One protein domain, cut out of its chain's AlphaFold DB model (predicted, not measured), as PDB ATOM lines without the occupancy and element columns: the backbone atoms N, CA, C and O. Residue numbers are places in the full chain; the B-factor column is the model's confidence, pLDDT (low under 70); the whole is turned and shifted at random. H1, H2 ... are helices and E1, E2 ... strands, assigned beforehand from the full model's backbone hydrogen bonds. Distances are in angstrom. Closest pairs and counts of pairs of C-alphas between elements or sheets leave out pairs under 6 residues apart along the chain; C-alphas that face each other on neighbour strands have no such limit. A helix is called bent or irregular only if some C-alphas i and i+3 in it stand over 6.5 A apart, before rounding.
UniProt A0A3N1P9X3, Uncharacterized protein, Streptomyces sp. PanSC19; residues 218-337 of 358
ATOM      1  N   LYS A 218      11.960 -18.513 -47.396       92.88
ATOM      2  CA  LYS A 218      11.661 -19.189 -48.664       92.88
ATOM      3  C   LYS A 218      10.172 -19.506 -48.729       92.88
ATOM      4  O   LYS A 218       9.504 -19.078 -49.670       92.88
ATOM      5  N   MET A 219       9.646 -20.162 -47.695       94.50
ATOM      6  CA  MET A 219       8.221 -20.467 -47.566       94.50
ATOM      7  C   MET A 219       7.378 -19.189 -47.596       94.50
ATOM      8  O   MET A 219       6.404 -19.103 -48.345       94.50
ATOM      9  N   LEU A 220       7.788 -18.148 -46.860       96.69
ATOM     10  CA  LEU A 220       7.082 -16.868 -46.853       96.69
ATOM     11  C   LEU A 220       6.979 -16.250 -48.250       96.69
ATOM     12  O   LEU A 220       5.898 -15.821 -48.650       96.69
ATOM     13  N   LYS A 221       8.088 -16.189 -49.000       94.88
ATOM     14  CA  LYS A 221       8.094 -15.628 -50.363       94.88
ATOM     15  C   LYS A 221       7.208 -16.450 -51.301       94.88
ATOM     16  O   LYS A 221       6.435 -15.862 -52.050       94.88
ATOM     17  N   ALA A 222       7.248 -17.780 -51.202       94.00
ATOM     18  CA  ALA A 222       6.405 -18.663 -52.007       94.00
ATOM     19  C   ALA A 222       4.902 -18.453 -51.733       94.00
ATOM     20  O   ALA A 222       4.098 -18.380 -52.666       94.00
ATOM     21  N   ILE A 223       4.508 -18.305 -50.463       97.12
ATOM     22  CA  ILE A 223       3.119 -18.000 -50.094       97.12
ATOM     23  C   ILE A 223       2.733 -16.586 -50.552       97.12
ATOM     24  O   ILE A 223       1.641 -16.385 -51.083       97.12
ATOM     25  N   LEU A 224       3.631 -15.606 -50.405       97.06
ATOM     26  CA  LEU A 224       3.393 -14.234 -50.854       97.06
ATOM     27  C   LEU A 224       3.114 -14.168 -52.359       97.06
ATOM     28  O   LEU A 224       2.189 -13.476 -52.773       97.06
ATOM     29  N   GLU A 225       3.856 -14.909 -53.177       94.56
ATOM     30  CA  GLU A 225       3.590 -14.979 -54.615       94.56
ATOM     31  C   GLU A 225       2.219 -15.592 -54.921       94.56
ATOM     32  O   GLU A 225       1.509 -15.096 -55.795       94.56
ATOM     33  N   ARG A 226       1.803 -16.637 -54.187       94.56
ATOM     34  CA  ARG A 226       0.451 -17.215 -54.314       94.56
ATOM     35  C   ARG A 226      -0.631 -16.176 -53.999       94.56
ATOM     36  O   ARG A 226      -1.591 -16.066 -54.758       94.56
ATOM     37  N   LEU A 227      -0.448 -15.383 -52.943       94.88
ATOM     38  CA  LEU A 227      -1.350 -14.281 -52.591       94.88
ATOM     39  C   LEU A 227      -1.379 -13.184 -53.664       94.88
ATOM     40  O   LEU A 227      -2.445 -12.694 -54.031       94.88
ATOM     41  N   GLU A 228      -0.216 -12.787 -54.182       92.69
ATOM     42  CA  GLU A 228      -0.110 -11.714 -55.173       92.69
ATOM     43  C   GLU A 228      -0.700 -12.106 -56.536       92.69
ATOM     44  O   GLU A 228      -1.293 -11.249 -57.192       92.69
ATOM     45  N   ARG A 229      -0.638 -13.386 -56.931       87.69
ATOM     46  CA  ARG A 229      -1.346 -13.895 -58.124       87.69
ATOM     47  C   ARG A 229      -2.865 -13.737 -58.012       87.69
ATOM     48  O   ARG A 229      -3.527 -13.476 -59.013       87.69
ATOM     49  N   GLY A 230      -3.410 -13.803 -56.796       78.06
ATOM     50  CA  GLY A 230      -4.830 -13.576 -56.524       78.06
ATOM     51  C   GLY A 230      -5.317 -12.151 -56.812       78.06
ATOM     52  O   GLY A 230      -6.521 -11.929 -56.898       78.06
ATOM     53  N   ARG A 231      -4.422 -11.172 -57.023       75.94
ATOM     54  CA  ARG A 231      -4.818  -9.786 -57.338       75.94
ATOM     55  C   ARG A 231      -5.625  -9.662 -58.633       75.94
ATOM     56  O   ARG A 231      -6.443  -8.756 -58.735       75.94
ATOM     57  N   GLY A 232      -5.431 -10.561 -59.600       72.88
ATOM     58  CA  GLY A 232      -6.207 -10.554 -60.847       72.88
ATOM     59  C   GLY A 232      -7.711 -10.766 -60.632       72.88
ATOM     60  O   GLY A 232      -8.512 -10.333 -61.452       72.88
ATOM     61  N   LEU A 233      -8.104 -11.355 -59.496       75.81
ATOM     62  CA  LEU A 233      -9.504 -11.613 -59.157       75.81
ATOM     63  C   LEU A 233     -10.305 -10.335 -58.871       75.81
ATOM     64  O   LEU A 233     -11.524 -10.356 -58.976       75.81
ATOM     65  N   PHE A 234      -9.651  -9.215 -58.545       68.69
ATOM     66  CA  PHE A 234     -10.341  -7.941 -58.304       68.69
ATOM     67  C   PHE A 234     -11.023  -7.369 -59.546       68.69
ATOM     68  O   PHE A 234     -11.990  -6.626 -59.406       68.69
ATOM     69  N   ALA A 235     -10.496  -7.679 -60.731       69.62
ATOM     70  CA  ALA A 235     -10.990  -7.167 -62.005       69.62
ATOM     71  C   ALA A 235     -11.931  -8.151 -62.719       69.62
ATOM     72  O   ALA A 235     -12.379  -7.868 -63.826       69.62
ATOM     73  N   ALA A 236     -12.189  -9.320 -62.129       70.75
ATOM     74  CA  ALA A 236     -13.007 -10.352 -62.744       70.75
ATOM     75  C   ALA A 236     -14.469 -10.220 -62.298       70.75
ATOM     76  O   ALA A 236     -14.766 -10.328 -61.110       70.75
ATOM     77  N   ASP A 237     -15.385 -10.078 -63.259       65.94
ATOM     78  CA  ASP A 237     -16.831 -10.111 -62.992       65.94
ATOM     79  C   ASP A 237     -17.297 -11.488 -62.506       65.94
ATOM     80  O   ASP A 237     -18.314 -11.609 -61.824       65.94
ATOM     81  N   ILE A 238     -16.557 -12.542 -62.869       67.81
ATOM     82  CA  ILE A 238     -16.853 -13.921 -62.502       67.81
ATOM     83  C   ILE A 238     -15.572 -14.641 -62.079       67.81
ATOM     84  O   ILE A 238     -14.601 -14.696 -62.834       67.81
ATOM     85  N   VAL A 239     -15.594 -15.253 -60.896       81.44
ATOM     86  CA  VAL A 239     -14.444 -15.939 -60.288       81.44
ATOM     87  C   VAL A 239     -14.737 -17.433 -60.133       81.44
ATOM     88  O   VAL A 239     -15.867 -17.804 -59.840       81.44
ATOM     89  N   SER A 240     -13.759 -18.325 -60.326       84.62
ATOM     90  CA  SER A 240     -13.982 -19.753 -60.042       84.62
ATOM     91  C   SER A 240     -13.896 -20.048 -58.544       84.62
ATOM     92  O   SER A 240     -13.107 -19.436 -57.818       84.62
ATOM     93  N   TYR A 241     -14.664 -21.035 -58.089       82.44
ATOM     94  CA  TYR A 241     -14.590 -21.532 -56.716       82.44
ATOM     95  C   TYR A 241     -13.165 -21.951 -56.308       82.44
ATOM     96  O   TYR A 241     -12.684 -21.566 -55.241       82.44
ATOM     97  N   ASP A 242     -12.451 -22.654 -57.192       86.19
ATOM     98  CA  ASP A 242     -11.071 -23.095 -56.947       86.19
ATOM     99  C   ASP A 242     -10.116 -21.920 -56.719       86.19
ATOM    100  O   ASP A 242      -9.213 -22.000 -55.885       86.19
ATOM    101  N   SER A 243     -10.338 -20.803 -57.416       87.62
ATOM    102  CA  SER A 243      -9.523 -19.595 -57.268       87.62
ATOM    103  C   SER A 243      -9.711 -18.949 -55.893       87.62
ATOM    104  O   SER A 243      -8.733 -18.543 -55.264       87.62
ATOM    105  N   ILE A 244     -10.955 -18.893 -55.396       88.44
ATOM    106  CA  ILE A 244     -11.264 -18.397 -54.045       88.44
ATOM    107  C   ILE A 244     -10.673 -19.322 -52.982       88.44
ATOM    108  O   ILE A 244     -10.069 -18.844 -52.021       88.44
ATOM    109  N   ASN A 245     -10.797 -20.638 -53.162       88.25
ATOM    110  CA  ASN A 245     -10.244 -21.604 -52.219       88.25
ATOM    111  C   ASN A 245      -8.709 -21.521 -52.163       88.25
ATOM    112  O   ASN A 245      -8.134 -21.434 -51.081       88.25
ATOM    113  N   ALA A 246      -8.039 -21.440 -53.317       90.38
ATOM    114  CA  ALA A 246      -6.590 -21.269 -53.385       90.38
ATOM    115  C   ALA A 246      -6.115 -19.967 -52.711       90.38
ATOM    116  O   ALA A 246      -5.090 -19.972 -52.020       90.38
ATOM    117  N   LEU A 247      -6.865 -18.867 -52.876       93.56
ATOM    118  CA  LEU A 247      -6.601 -17.598 -52.196       93.56
ATOM    119  C   LEU A 247      -6.753 -17.733 -50.675       93.56
ATOM    120  O   LEU A 247      -5.875 -17.278 -49.942       93.56
ATOM    121  N   ARG A 248      -7.825 -18.387 -50.206       93.38
ATOM    122  CA  ARG A 248      -8.063 -18.650 -48.778       93.38
ATOM    123  C   ARG A 248      -6.933 -19.470 -48.171       93.38
ATOM    124  O   ARG A 248      -6.369 -19.055 -47.165       93.38
ATOM    125  N   THR A 249      -6.534 -20.564 -48.818       93.25
ATOM    126  CA  THR A 249      -5.413 -21.389 -48.353       93.25
ATOM    127  C   THR A 249      -4.123 -20.576 -48.272       93.25
ATOM    128  O   THR A 249      -3.436 -20.627 -47.262       93.25
ATOM    129  N   ALA A 250      -3.793 -19.770 -49.288       95.75
ATOM    130  CA  ALA A 250      -2.588 -18.937 -49.242       95.75
ATOM    131  C   ALA A 250      -2.641 -17.868 -48.129       95.75
ATOM    132  O   ALA A 250      -1.615 -17.531 -47.539       95.75
ATOM    133  N   TYR A 251      -3.829 -17.335 -47.836       95.88
ATOM    134  CA  TYR A 251      -4.052 -16.368 -46.764       95.88
ATOM    135  C   TYR A 251      -3.862 -16.998 -45.381       95.88
ATOM    136  O   TYR A 251      -3.113 -16.465 -44.558       95.88
ATOM    137  N   GLU A 252      -4.470 -18.160 -45.155       95.50
ATOM    138  CA  GLU A 252      -4.320 -18.939 -43.924       95.50
ATOM    139  C   GLU A 252      -2.874 -19.417 -43.733       95.50
ATOM    140  O   GLU A 252      -2.327 -19.239 -42.647       95.50
ATOM    141  N   ASP A 253      -2.217 -19.914 -44.788       96.25
ATOM    142  CA  ASP A 253      -0.809 -20.336 -44.763       96.25
ATOM    143  C   ASP A 253       0.117 -19.188 -44.323       96.25
ATOM    144  O   ASP A 253       1.008 -19.379 -43.491       96.25
ATOM    145  N   MET A 254      -0.089 -17.977 -44.859       97.88
ATOM    146  CA  MET A 254       0.720 -16.805 -44.504       97.88
ATOM    147  C   MET A 254       0.520 -16.422 -43.037       97.88
ATOM    148  O   MET A 254       1.494 -16.186 -42.321       97.88
ATOM    149  N   LEU A 255      -0.731 -16.365 -42.572       97.06
ATOM    150  CA  LEU A 255      -1.023 -16.045 -41.176       97.06
ATOM    151  C   LEU A 255      -0.481 -17.121 -40.231       97.06
ATOM    152  O   LEU A 255       0.138 -16.777 -39.227       97.06
ATOM    153  N   ALA A 256      -0.636 -18.401 -40.568       94.81
ATOM    154  CA  ALA A 256      -0.077 -19.504 -39.798       94.81
ATOM    155  C   ALA A 256       1.448 -19.379 -39.677       94.81
ATOM    156  O   ALA A 256       1.980 -19.435 -38.570       94.81
ATOM    157  N   LEU A 257       2.154 -19.116 -40.783       95.81
ATOM    158  CA  LEU A 257       3.608 -18.949 -40.775       95.81
ATOM    159  C   LEU A 257       4.059 -17.807 -39.845       95.81
ATOM    160  O   LEU A 257       4.968 -17.997 -39.031       95.81
ATOM    161  N   LEU A 258       3.411 -16.641 -39.941       95.50
ATOM    162  CA  LEU A 258       3.736 -15.459 -39.134       95.50
ATOM    163  C   LEU A 258       3.413 -15.669 -37.649       95.50
ATOM    164  O   LEU A 258       4.231 -15.356 -36.784       95.50
ATOM    165  N   LEU A 259       2.239 -16.221 -37.336       94.19
ATOM    166  CA  LEU A 259       1.803 -16.430 -35.954       94.19
ATOM    167  C   LEU A 259       2.617 -17.527 -35.268       94.19
ATOM    168  O   LEU A 259       3.025 -17.351 -34.121       94.19
ATOM    169  N   SER A 260       2.909 -18.629 -35.963       93.69
ATOM    170  CA  SER A 260       3.766 -19.682 -35.419       93.69
ATOM    171  C   SER A 260       5.194 -19.191 -35.185       93.69
ATOM    172  O   SER A 260       5.816 -19.610 -34.214       93.69
ATOM    173  N   SER A 261       5.709 -18.274 -36.013       94.62
ATOM    174  CA  SER A 261       6.995 -17.614 -35.751       94.62
ATOM    175  C   SER A 261       6.969 -16.869 -34.411       94.62
ATOM    176  O   SER A 261       7.784 -17.155 -33.532       94.62
ATOM    177  N   LEU A 262       5.969 -16.011 -34.190       92.88
ATOM    178  CA  LEU A 262       5.817 -15.285 -32.923       92.88
ATOM    179  C   LEU A 262       5.654 -16.224 -31.720       92.88
ATOM    180  O   LEU A 262       6.274 -15.994 -30.686       92.88
ATOM    181  N   GLN A 263       4.885 -17.309 -31.847       91.56
ATOM    182  CA  GLN A 263       4.742 -18.309 -30.778       91.56
ATOM    183  C   GLN A 263       6.077 -18.961 -30.403       91.56
ATOM    184  O   GLN A 263       6.383 -19.102 -29.219       91.56
ATOM    185  N   ARG A 264       6.892 -19.325 -31.402       90.50
ATOM    186  CA  ARG A 264       8.206 -19.959 -31.203       90.50
ATOM    187  C   ARG A 264       9.248 -19.042 -30.569       90.50
ATOM    188  O   ARG A 264      10.214 -19.540 -30.003       90.50
ATOM    189  N   SER A 265       9.057 -17.721 -30.617       85.56
ATOM    190  CA  SER A 265       9.925 -16.785 -29.888       85.56
ATOM    191  C   SER A 265       9.939 -17.058 -28.378       85.56
ATOM    192  O   SER A 265      10.920 -16.744 -27.706       85.56
ATOM    193  N   HIS A 266       8.861 -17.650 -27.843       84.38
ATOM    194  CA  HIS A 266       8.611 -17.826 -26.411       84.38
ATOM    195  C   HIS A 266       8.671 -16.516 -25.601       84.38
ATOM    196  O   HIS A 266       8.810 -16.550 -24.378       84.38
ATOM    197  N   VAL A 267       8.543 -15.358 -26.258       85.62
ATOM    198  CA  VAL A 267       8.518 -14.048 -25.599       85.62
ATOM    199  C   VAL A 267       7.073 -13.613 -25.397       85.62
ATOM    200  O   VAL A 267       6.270 -13.612 -26.328       85.62
ATOM    201  N   GLN A 268       6.730 -13.215 -24.171       88.50
ATOM    202  CA  GLN A 268       5.398 -12.691 -23.881       88.50
ATOM    203  C   GLN A 268       5.177 -11.360 -24.605       88.50
ATOM    204  O   GLN A 268       5.912 -10.390 -24.401       88.50
ATOM    205  N   LEU A 269       4.146 -11.315 -25.450       90.38
ATOM    206  CA  LEU A 269       3.740 -10.099 -26.146       90.38
ATOM    207  C   LEU A 269       3.145  -9.080 -25.158       90.38
ATOM    208  O   LEU A 269       2.450  -9.470 -24.218       90.38
ATOM    209  N   PRO A 270       3.331  -7.767 -25.390       91.00
ATOM    210  CA  PRO A 270       2.629  -6.734 -24.635       91.00
ATOM    211  C   PRO A 270       1.108  -6.934 -24.697       91.00
ATOM    212  O   PRO A 270       0.618  -7.354 -25.746       91.00
ATOM    213  N   PRO A 271       0.331  -6.558 -23.663       93.00
ATOM    214  CA  PRO A 271      -1.092  -6.902 -23.563       93.00
ATOM    215  C   PRO A 271      -1.925  -6.585 -24.814       93.00
ATOM    216  O   PRO A 271      -2.682  -7.431 -25.281       93.00
ATOM    217  N   LYS A 272      -1.736  -5.401 -25.420       92.69
ATOM    218  CA  LYS A 272      -2.437  -5.006 -26.659       92.69
ATOM    219  C   LYS A 272      -2.118  -5.927 -27.842       92.69
ATOM    220  O   LYS A 272      -3.014  -6.299 -28.593       92.69
ATOM    221  N   LEU A 273      -0.849  -6.300 -28.000       92.88
ATOM    222  CA  LEU A 273      -0.386  -7.175 -29.079       92.88
ATOM    223  C   LEU A 273      -0.756  -8.637 -28.805       92.88
ATOM    224  O   LEU A 273      -1.146  -9.342 -29.726       92.88
ATOM    225  N   GLY A 274      -0.721  -9.070 -27.542       93.19
ATOM    226  CA  GLY A 274      -1.221 -10.377 -27.117       93.19
ATOM    227  C   GLY A 274      -2.724 -10.534 -27.366       93.19
ATOM    228  O   GLY A 274      -3.158 -11.570 -27.860       93.19
ATOM    229  N   TYR A 275      -3.518  -9.488 -27.118       94.06
ATOM    230  CA  TYR A 275      -4.939  -9.474 -27.471       94.06
ATOM    231  C   TYR A 275      -5.150  -9.582 -28.987       94.06
ATOM    232  O   TYR A 275      -5.929 -10.424 -29.429       94.06
ATOM    233  N   ALA A 276      -4.428  -8.785 -29.787       93.62
ATOM    234  CA  ALA A 276      -4.488  -8.872 -31.248       93.62
ATOM    235  C   ALA A 276      -4.121 -10.278 -31.750       93.62
ATOM    236  O   ALA A 276      -4.835 -10.844 -32.575       93.62
ATOM    237  N   PHE A 277      -3.062 -10.871 -31.195       94.62
ATOM    238  CA  PHE A 277      -2.631 -12.234 -31.490       94.62
ATOM    239  C   PHE A 277      -3.733 -13.262 -31.195       94.62
ATOM    240  O   PHE A 277      -4.135 -14.017 -32.081       94.62
ATOM    241  N   ASN A 278      -4.268 -13.263 -29.972       94.12
ATOM    242  CA  ASN A 278      -5.303 -14.209 -29.553       94.12
ATOM    243  C   ASN A 278      -6.594 -14.049 -30.361       94.12
ATOM    244  O   ASN A 278      -7.239 -15.042 -30.694       94.12
ATOM    245  N   ARG A 279      -6.947 -12.808 -30.711       94.31
ATOM    246  CA  ARG A 279      -8.087 -12.510 -31.574       94.31
ATOM    247  C   ARG A 279      -7.920 -13.144 -32.954       94.31
ATOM    248  O   ARG A 279      -8.806 -13.884 -33.364       94.31
ATOM    249  N   VAL A 280      -6.784 -12.920 -33.621       93.38
ATOM    250  CA  VAL A 280      -6.523 -13.494 -34.953       93.38
ATOM    251  C   VAL A 280      -6.537 -15.023 -34.901       93.38
ATOM    252  O   VAL A 280      -7.154 -15.659 -35.749       93.38
ATOM    253  N   VAL A 281      -5.912 -15.630 -33.886       93.31
ATOM    254  CA  VAL A 281      -5.920 -17.094 -33.712       93.31
ATOM    255  C   VAL A 281      -7.338 -17.633 -33.506       93.31
ATOM    256  O   VAL A 281      -7.679 -18.674 -34.066       93.31
ATOM    257  N   SER A 282      -8.166 -16.946 -32.718       92.06
ATOM    258  CA  SER A 282      -9.565 -17.326 -32.493       92.06
ATOM    259  C   SER A 282     -10.398 -17.216 -33.774       92.06
ATOM    260  O   SER A 282     -11.099 -18.158 -34.134       92.06
ATOM    261  N   GLU A 283     -10.265 -16.107 -34.509       91.38
ATOM    262  CA  GLU A 283     -10.952 -15.877 -35.787       91.38
ATOM    263  C   GLU A 283     -10.585 -16.966 -36.814       91.38
ATOM    264  O   GLU A 283     -11.481 -17.566 -37.405       91.38
ATOM    265  N   LEU A 284      -9.299 -17.330 -36.928       90.06
ATOM    266  CA  LEU A 284      -8.847 -18.433 -37.788       90.06
ATOM    267  C   LEU A 284      -9.420 -19.794 -37.371       90.06
ATOM    268  O   LEU A 284      -9.858 -20.564 -38.223       90.06
ATOM    269  N   ARG A 285      -9.448 -20.105 -36.068       89.00
ATOM    270  CA  ARG A 285     -10.045 -21.357 -35.560       89.00
ATOM    271  C   ARG A 285     -11.534 -21.454 -35.873       89.00
ATOM    272  O   ARG A 285     -12.025 -22.541 -36.161       89.00
ATOM    273  N   ASN A 286     -12.226 -20.321 -35.860       88.81
ATOM    274  CA  ASN A 286     -13.647 -20.220 -36.177       88.81
ATOM    275  C   ASN A 286     -13.905 -20.032 -37.678       88.81
ATOM    276  O   ASN A 286     -15.000 -19.628 -38.060       88.81
ATOM    277  N   SER A 287     -12.919 -20.312 -38.539       82.06
ATOM    278  CA  SER A 287     -13.052 -20.213 -40.001       82.06
ATOM    279  C   SER A 287     -13.433 -18.816 -40.508       82.06
ATOM    280  O   SER A 287     -13.973 -18.679 -41.601       82.06
ATOM    281  N   SER A 288     -13.182 -17.780 -39.709       87.12
ATOM    282  CA  SER A 288     -13.539 -16.394 -40.009       87.12
ATOM    283  C   SER A 288     -12.324 -15.626 -40.523       87.12
ATOM    284  O   SER A 288     -11.194 -15.866 -40.093       87.12
ATOM    285  N   ILE A 289     -12.546 -14.663 -41.419       91.12
ATOM    286  CA  ILE A 289     -11.473 -13.799 -41.922       91.12
ATOM    287  C   ILE A 289     -11.031 -12.854 -40.797       91.12
ATOM    288  O   ILE A 289     -11.846 -12.048 -40.335       91.12
ATOM    289  N   PRO A 290      -9.761 -12.907 -40.350       92.31
ATOM    290  CA  PRO A 290      -9.351 -12.138 -39.188       92.31
ATOM    291  C   PRO A 290      -9.319 -10.632 -39.429       92.31
ATOM    292  O   PRO A 290      -9.179 -10.150 -40.557       92.31
ATOM    293  N   ASN A 291      -9.412  -9.876 -38.338       90.25
ATOM    294  CA  ASN A 291      -9.455  -8.422 -38.382       90.25
ATOM    295  C   ASN A 291      -8.172  -7.822 -39.012       90.25
ATOM    296  O   ASN A 291      -7.077  -8.053 -38.491       90.25
ATOM    297  N   PRO A 292      -8.281  -6.975 -40.059       91.81
ATOM    298  CA  PRO A 292      -7.111  -6.421 -40.747       91.81
ATOM    299  C   PRO A 292      -6.177  -5.599 -39.852       91.81
ATOM    300  O   PRO A 292      -4.961  -5.708 -39.984       91.81
ATOM    301  N   ALA A 293      -6.720  -4.817 -38.914       91.88
ATOM    302  CA  ALA A 293      -5.913  -4.002 -38.005       91.88
ATOM    303  C   ALA A 293      -5.151  -4.868 -36.988       91.88
ATOM    304  O   ALA A 293      -4.015  -4.556 -36.633       91.88
ATOM    305  N   ALA A 294      -5.751  -5.980 -36.546       93.06
ATOM    306  CA  ALA A 294      -5.073  -6.941 -35.679       93.06
ATOM    307  C   ALA A 294      -3.910  -7.634 -36.410       93.06
ATOM    308  O   ALA A 294      -2.830  -7.769 -35.840       93.06
ATOM    309  N   ILE A 295      -4.098  -8.006 -37.681       93.62
ATOM    310  CA  ILE A 295      -3.033  -8.563 -38.529       93.62
ATOM    311  C   ILE A 295      -1.907  -7.537 -38.720       93.62
ATOM    312  O   ILE A 295      -0.739  -7.846 -38.486       93.62
ATOM    313  N   GLU A 296      -2.246  -6.308 -39.116       93.44
ATOM    314  CA  GLU A 296      -1.274  -5.247 -39.399       93.44
ATOM    315  C   GLU A 296      -0.402  -4.910 -38.181       93.44
ATOM    316  O   GLU A 296       0.799  -4.680 -38.330       93.44
ATOM    317  N   ALA A 297      -0.963  -4.977 -36.968       92.50
ATOM    318  CA  ALA A 297      -0.219  -4.775 -35.727       92.50
ATOM    319  C   ALA A 297       0.838  -5.863 -35.447       92.50
ATOM    320  O   ALA A 297       1.826  -5.595 -34.760       92.50
ATOM    321  N   LEU A 298       0.654  -7.086 -35.960       93.38
ATOM    322  CA  LEU A 298       1.530  -8.231 -35.684       93.38
ATOM    323  C   LEU A 298       2.660  -8.388 -36.708       93.38
ATOM    324  O   LEU A 298       3.749  -8.840 -36.353       93.38
ATOM    325  N   ILE A 299       2.447  -7.999 -37.969       93.94
ATOM    326  CA  ILE A 299       3.436  -8.205 -39.042       93.94
ATOM    327  C   ILE A 299       4.802  -7.549 -38.738       93.94
ATOM    328  O   ILE A 299       5.822  -8.201 -38.977       93.94
ATOM    329  N   PRO A 300       4.895  -6.314 -38.198       92.56
ATOM    330  CA  PRO A 300       6.184  -5.715 -37.850       92.56
ATOM    331  C   PRO A 300       6.993  -6.522 -36.829       92.56
ATOM    332  O   PRO A 300       8.217  -6.422 -36.837       92.56
ATOM    333  N   LEU A 301       6.330  -7.313 -35.980       91.69
ATOM    334  CA  LEU A 301       6.985  -8.178 -34.996       91.69
ATOM    335  C   LEU A 301       7.546  -9.441 -35.650       91.69
ATOM    336  O   LEU A 301       8.630  -9.884 -35.293       91.69
ATOM    337  N   ALA A 302       6.819 -10.010 -36.615       92.19
ATOM    338  CA  ALA A 302       7.222 -11.231 -37.310       92.19
ATOM    339  C   ALA A 302       8.284 -10.977 -38.395       92.19
ATOM    340  O   ALA A 302       9.103 -11.845 -38.673       92.19
ATOM    341  N   ILE A 303       8.280  -9.792 -39.021       92.31
ATOM    342  CA  ILE A 303       9.232  -9.422 -40.081       92.31
ATOM    343  C   ILE A 303       9.841  -8.032 -39.814       92.31
ATOM    344  O   ILE A 303       9.628  -7.075 -40.576       92.31
ATOM    345  N   PRO A 304      10.613  -7.871 -38.731       91.25
ATOM    346  CA  PRO A 304      11.091  -6.551 -38.339       91.25
ATOM    347  C   PRO A 304      12.168  -5.991 -39.274       91.25
ATOM    348  O   PRO A 304      12.186  -4.791 -39.556       91.25
ATOM    349  N   PHE A 305      13.037  -6.859 -39.796       90.06
ATOM    350  CA  PHE A 305      14.247  -6.458 -40.517       90.06
ATOM    351  C   PHE A 305      14.076  -6.295 -42.033       90.06
ATOM    352  O   PHE A 305      15.006  -5.871 -42.711       90.06
ATOM    353  N   HIS A 306      12.896  -6.602 -42.586       90.25
ATOM    354  CA  HIS A 306      12.657  -6.573 -44.036       90.25
ATOM    355  C   HIS A 306      11.517  -5.605 -44.393       90.25
ATOM    356  O   HIS A 306      10.407  -6.048 -44.684       90.25
ATOM    357  N   PRO A 307      11.747  -4.275 -44.402       90.50
ATOM    358  CA  PRO A 307      10.677  -3.283 -44.547       90.50
ATOM    359  C   PRO A 307       9.909  -3.404 -45.870       90.50
ATOM    360  O   PRO A 307       8.684  -3.340 -45.877       90.50
ATOM    361  N   ARG A 308      10.606  -3.652 -46.987       91.44
ATOM    362  CA  ARG A 308       9.963  -3.840 -48.302       91.44
ATOM    363  C   ARG A 308       9.094  -5.097 -48.344       91.44
ATOM    364  O   ARG A 308       7.993  -5.071 -48.887       91.44
ATOM    365  N   LEU A 309       9.593  -6.194 -47.769       92.69
ATOM    366  CA  LEU A 309       8.864  -7.459 -47.692       92.69
ATOM    367  C   LEU A 309       7.632  -7.315 -46.796       92.69
ATOM    368  O   LEU A 309       6.544  -7.715 -47.194       92.69
ATOM    369  N   ARG A 310       7.788  -6.652 -45.646       94.56
ATOM    370  CA  ARG A 310       6.697  -6.304 -44.735       94.56
ATOM    371  C   ARG A 310       5.579  -5.550 -45.451       94.56
ATOM    372  O   ARG A 310       4.436  -5.983 -45.377       94.56
ATOM    373  N   THR A 311       5.890  -4.479 -46.185       94.81
ATOM    374  CA  THR A 311       4.876  -3.720 -46.939       94.81
ATOM    375  C   THR A 311       4.132  -4.602 -47.941       94.81
ATOM    376  O   THR A 311       2.908  -4.534 -48.024       94.81
ATOM    377  N   ARG A 312       4.842  -5.466 -48.679       96.31
ATOM    378  CA  ARG A 312       4.206  -6.394 -49.628       96.31
ATOM    379  C   ARG A 312       3.278  -7.387 -48.935       96.31
ATOM    380  O   ARG A 312       2.161  -7.569 -49.406       96.31
ATOM    381  N   VAL A 313       3.708  -7.979 -47.820       97.00
ATOM    382  CA  VAL A 313       2.900  -8.925 -47.031       97.00
ATOM    383  C   VAL A 313       1.641  -8.251 -46.486       97.00
ATOM    384  O   VAL A 313       0.553  -8.787 -46.674       97.00
ATOM    385  N   VAL A 314       1.762  -7.057 -45.891       95.94
ATOM    386  CA  VAL A 314       0.609  -6.271 -45.402       95.94
ATOM    387  C   VAL A 314      -0.394  -6.033 -46.530       95.94
ATOM    388  O   VAL A 314      -1.578  -6.331 -46.383       95.94
ATOM    389  N   MET A 315       0.075  -5.544 -47.681       94.56
ATOM    390  CA  MET A 315      -0.791  -5.258 -48.827       94.56
ATOM    391  C   MET A 315      -1.438  -6.523 -49.400       94.56
ATOM    392  O   MET A 315      -2.620  -6.510 -49.729       94.56
ATOM    393  N   ALA A 316      -0.685  -7.619 -49.514       95.75
ATOM    394  CA  ALA A 316      -1.197  -8.884 -50.027       95.75
ATOM    395  C   ALA A 316      -2.282  -9.472 -49.112       95.75
ATOM    396  O   ALA A 316      -3.334  -9.868 -49.608       95.75
ATOM    397  N   LEU A 317      -2.067  -9.462 -47.792       96.44
ATOM    398  CA  LEU A 317      -3.054  -9.919 -46.812       96.44
ATOM    399  C   LEU A 317      -4.290  -9.019 -46.789       96.44
ATOM    400  O   LEU A 317      -5.404  -9.531 -46.819       96.44
ATOM    401  N   LYS A 318      -4.121  -7.691 -46.809       94.06
ATOM    402  CA  LYS A 318      -5.248  -6.748 -46.870       94.06
ATOM    403  C   LYS A 318      -6.116  -7.000 -48.105       94.06
ATOM    404  O   LYS A 318      -7.333  -7.102 -47.990       94.06
ATOM    405  N   ASN A 319      -5.485  -7.136 -49.267       92.81
ATOM    406  CA  ASN A 319      -6.180  -7.384 -50.524       92.81
ATOM    407  C   ASN A 319      -6.880  -8.754 -50.525       92.81
ATOM    408  O   ASN A 319      -8.050  -8.853 -50.885       92.81
ATOM    409  N   ALA A 320      -6.190  -9.812 -50.098       93.69
ATOM    410  CA  ALA A 320      -6.770 -11.150 -50.035       93.69
ATOM    411  C   ALA A 320      -7.944 -11.220 -49.045       93.69
ATOM    412  O   ALA A 320      -9.005 -11.724 -49.399       93.69
ATOM    413  N   GLY A 321      -7.792 -10.655 -47.844       93.44
ATOM    414  CA  GLY A 321      -8.855 -10.594 -46.842       93.44
ATOM    415  C   GLY A 321     -10.080  -9.817 -47.327       93.44
ATOM    416  O   GLY A 321     -11.206 -10.209 -47.039       93.44
ATOM    417  N   GLU A 322      -9.887  -8.757 -48.115       92.00
ATOM    418  CA  GLU A 322     -10.995  -8.026 -48.735       92.00
ATOM    419  C   GLU A 322     -11.769  -8.877 -49.747       92.00
ATOM    420  O   GLU A 322     -12.989  -8.983 -49.652       92.00
ATOM    421  N   LEU A 323     -11.076  -9.543 -50.675       90.25
ATOM    422  CA  LEU A 323     -11.726 -10.437 -51.641       90.25
ATOM    423  C   LEU A 323     -12.473 -11.584 -50.965       90.25
ATOM    424  O   LEU A 323     -13.582 -11.919 -51.371       90.25
ATOM    425  N   LEU A 324     -11.871 -12.183 -49.937       90.88
ATOM    426  CA  LEU A 324     -12.496 -13.270 -49.195       90.88
ATOM    427  C   LEU A 324     -13.765 -12.790 -48.472       90.88
ATOM    428  O   LEU A 324     -14.754 -13.519 -48.463       90.88
ATOM    429  N   ARG A 325     -13.782 -11.558 -47.936       90.62
ATOM    430  CA  ARG A 325     -14.979 -10.977 -47.301       90.62
ATOM    431  C   ARG A 325     -16.088 -10.733 -48.315       90.62
ATOM    432  O   ARG A 325     -17.216 -11.136 -48.068       90.62
ATOM    433  N   ARG A 326     -15.756 -10.168 -49.479       88.19
ATOM    434  CA  ARG A 326     -16.709  -9.982 -50.589       88.19
ATOM    435  C   ARG A 326     -17.275 -11.313 -51.100       88.19
ATOM    436  O   ARG A 326     -18.437 -11.391 -51.492       88.19
ATOM    437  N   ALA A 327     -16.469 -12.377 -51.087       86.25
ATOM    438  CA  ALA A 327     -16.939 -13.725 -51.395       86.25
ATOM    439  C   ALA A 327     -17.912 -14.254 -50.323       86.25
ATOM    440  O   ALA A 327     -18.927 -14.848 -50.674       86.25
ATOM    441  N   GLU A 328     -17.633 -14.020 -49.033       84.81
ATOM    442  CA  GLU A 328     -18.502 -14.410 -47.908       84.81
ATOM    443  C   GLU A 328     -19.840 -13.655 -47.894       84.81
ATOM    444  O   GLU A 328     -20.869 -14.253 -47.577       84.81
ATOM    445  N   THR A 329     -19.860 -12.379 -48.290       86.00
ATOM    446  CA  THR A 329     -21.089 -11.565 -48.377       86.00
ATOM    447  C   THR A 329     -21.903 -11.812 -49.651       86.00
ATOM    448  O   THR A 329     -23.036 -11.343 -49.759       86.00
ATOM    449  N   GLY A 330     -21.369 -12.578 -50.611       80.12
ATOM    450  CA  GLY A 330     -22.033 -12.880 -51.883       80.12
ATOM    451  C   GLY A 330     -21.961 -11.751 -52.918       80.12
ATOM    452  O   GLY A 330     -22.733 -11.755 -53.875       80.12
ATOM    453  N   GLU A 331     -21.044 -10.797 -52.747       82.25
ATOM    454  CA  GLU A 331     -20.797  -9.695 -53.690       82.25
ATOM    455  C   GLU A 331     -20.017 -10.128 -54.941       82.25
ATOM    456  O   GLU A 331     -19.946  -9.382 -55.917       82.25
ATOM    457  N   LEU A 332     -19.405 -11.316 -54.922       78.94
ATOM    458  CA  LEU A 332     -18.687 -11.893 -56.060       78.94
ATOM    459  C   LEU A 332     -19.522 -12.984 -56.733       78.94
ATOM    460  O   LEU A 332     -20.059 -13.873 -56.071       78.94
ATOM    461  N   ASN A 333     -19.586 -12.955 -58.065       76.44
ATOM    462  CA  ASN A 333     -20.243 -13.998 -58.846       76.44
ATOM    463  C   ASN A 333     -19.287 -15.190 -59.023       76.44
ATOM    464  O   ASN A 333     -18.281 -15.092 -59.728       76.44
ATOM    465  N   ILE A 334     -19.570 -16.310 -58.353       74.00
ATOM    466  CA  ILE A 334     -18.676 -17.474 -58.320       74.00
ATOM    467  C   ILE A 334     -19.187 -18.567 -59.274       74.00
ATOM    468  O   ILE A 334     -20.255 -19.140 -59.064       74.00
ATOM    469  N   ARG A 335     -18.414 -18.888 -60.323       66.50
ATOM    470  CA  ARG A 335     -18.676 -20.004 -61.256       66.50
ATOM    471  C   ARG A 335     -18.230 -21.334 -60.644       66.50
ATOM    472  O   ARG A 335     -17.108 -21.438 -60.144       66.50
ATOM    473  N   GLY A 336     -19.071 -22.364 -60.761       53.34
ATOM    474  CA  GLY A 336     -18.724 -23.735 -60.357       53.34
ATOM    475  C   GLY A 336     -19.847 -24.559 -59.726       53.34
ATOM    476  O   GLY A 336     -19.639 -25.736 -59.463       53.34
ATOM    477  N   VAL A 337     -21.039 -23.995 -59.514       44.97
ATOM    478  CA  VAL A 337     -22.191 -24.756 -59.009       44.97
ATOM    479  C   VAL A 337     -23.407 -24.414 -59.858       44.97
ATOM    480  O   VAL A 337     -23.803 -23.253 -59.950       44.97
TER     481      VAL A 337
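This is residues 218 to 337 of the 358 residues of an uncharacterized protein of Streptomyces sp. PanSC19 (UniProt A0A3N1P9X3). Three long helices, H1, H2 and H5, cross one another as the core, with H4 against H2 and H5 and H3 packed on H4. At one end of the long axis, the short strands E1 and E2 pair as a tiny parallel sheet. The 120 printed residues, mostly helix by class, run H1, E1, H2, H3, H4, H5, E2. The whole is compact, with a radius of gyration of the C-alphas of 14.7 A, and elongated, spanning 46 by 28 by 19 A.

H1, residues 218 to 235, touches H2, residues 241 to 264, opposite ways at 36 degrees, only just a steep tilt; their closest C-alphas, of Ile 223 and Ala 250, are 5.8 A apart. H5, residues 307 to 328, touches H1 at a steep tilt of 48 degrees, the same way, closest at the C-alphas of Glu 228 and Ala 316, 6.0 A. With residues 317 to 327 alone, H5 touches residues 244 to 251 of H2. H4, residues 292 to 302, forms a helical hairpin with H5. H3, residues 271 to 285, touches H4 at the C-alphas of Ala 276 and Ala 294, 4.9 A, but is apart from H1. E1, residues 238 to 240, and E2, residues 333 to 335, have N 239 and O 333 within hydrogen-bond range, 2.9 A; E1, H2 to H5 and E2 form a strand-helix-strand unit, two parallel strands with helices between. Every O i to N i+4 pair is within range in H2, H3 and H5, but 8 of 14 in H1 and 4 of 7 in H4.

H1 begins at C-alpha 218 (11.661, -19.189, -48.664) and is 28.9 A long; H2 is 34.2 A, H5 31.4 A. H4 is only just irregular, C-alphas 297 and 300 being 6.8 A apart. E2 ends at C-alpha 335 (-18.676, -20.004, -61.256).

The C-alphas farthest apart, of Val 267 and Val 337, are 46.6 A apart. The printed part has no cut, and no link is long. pLDDT is under 70 at residues 234 to 235, 237 to 238 and 335 to 337.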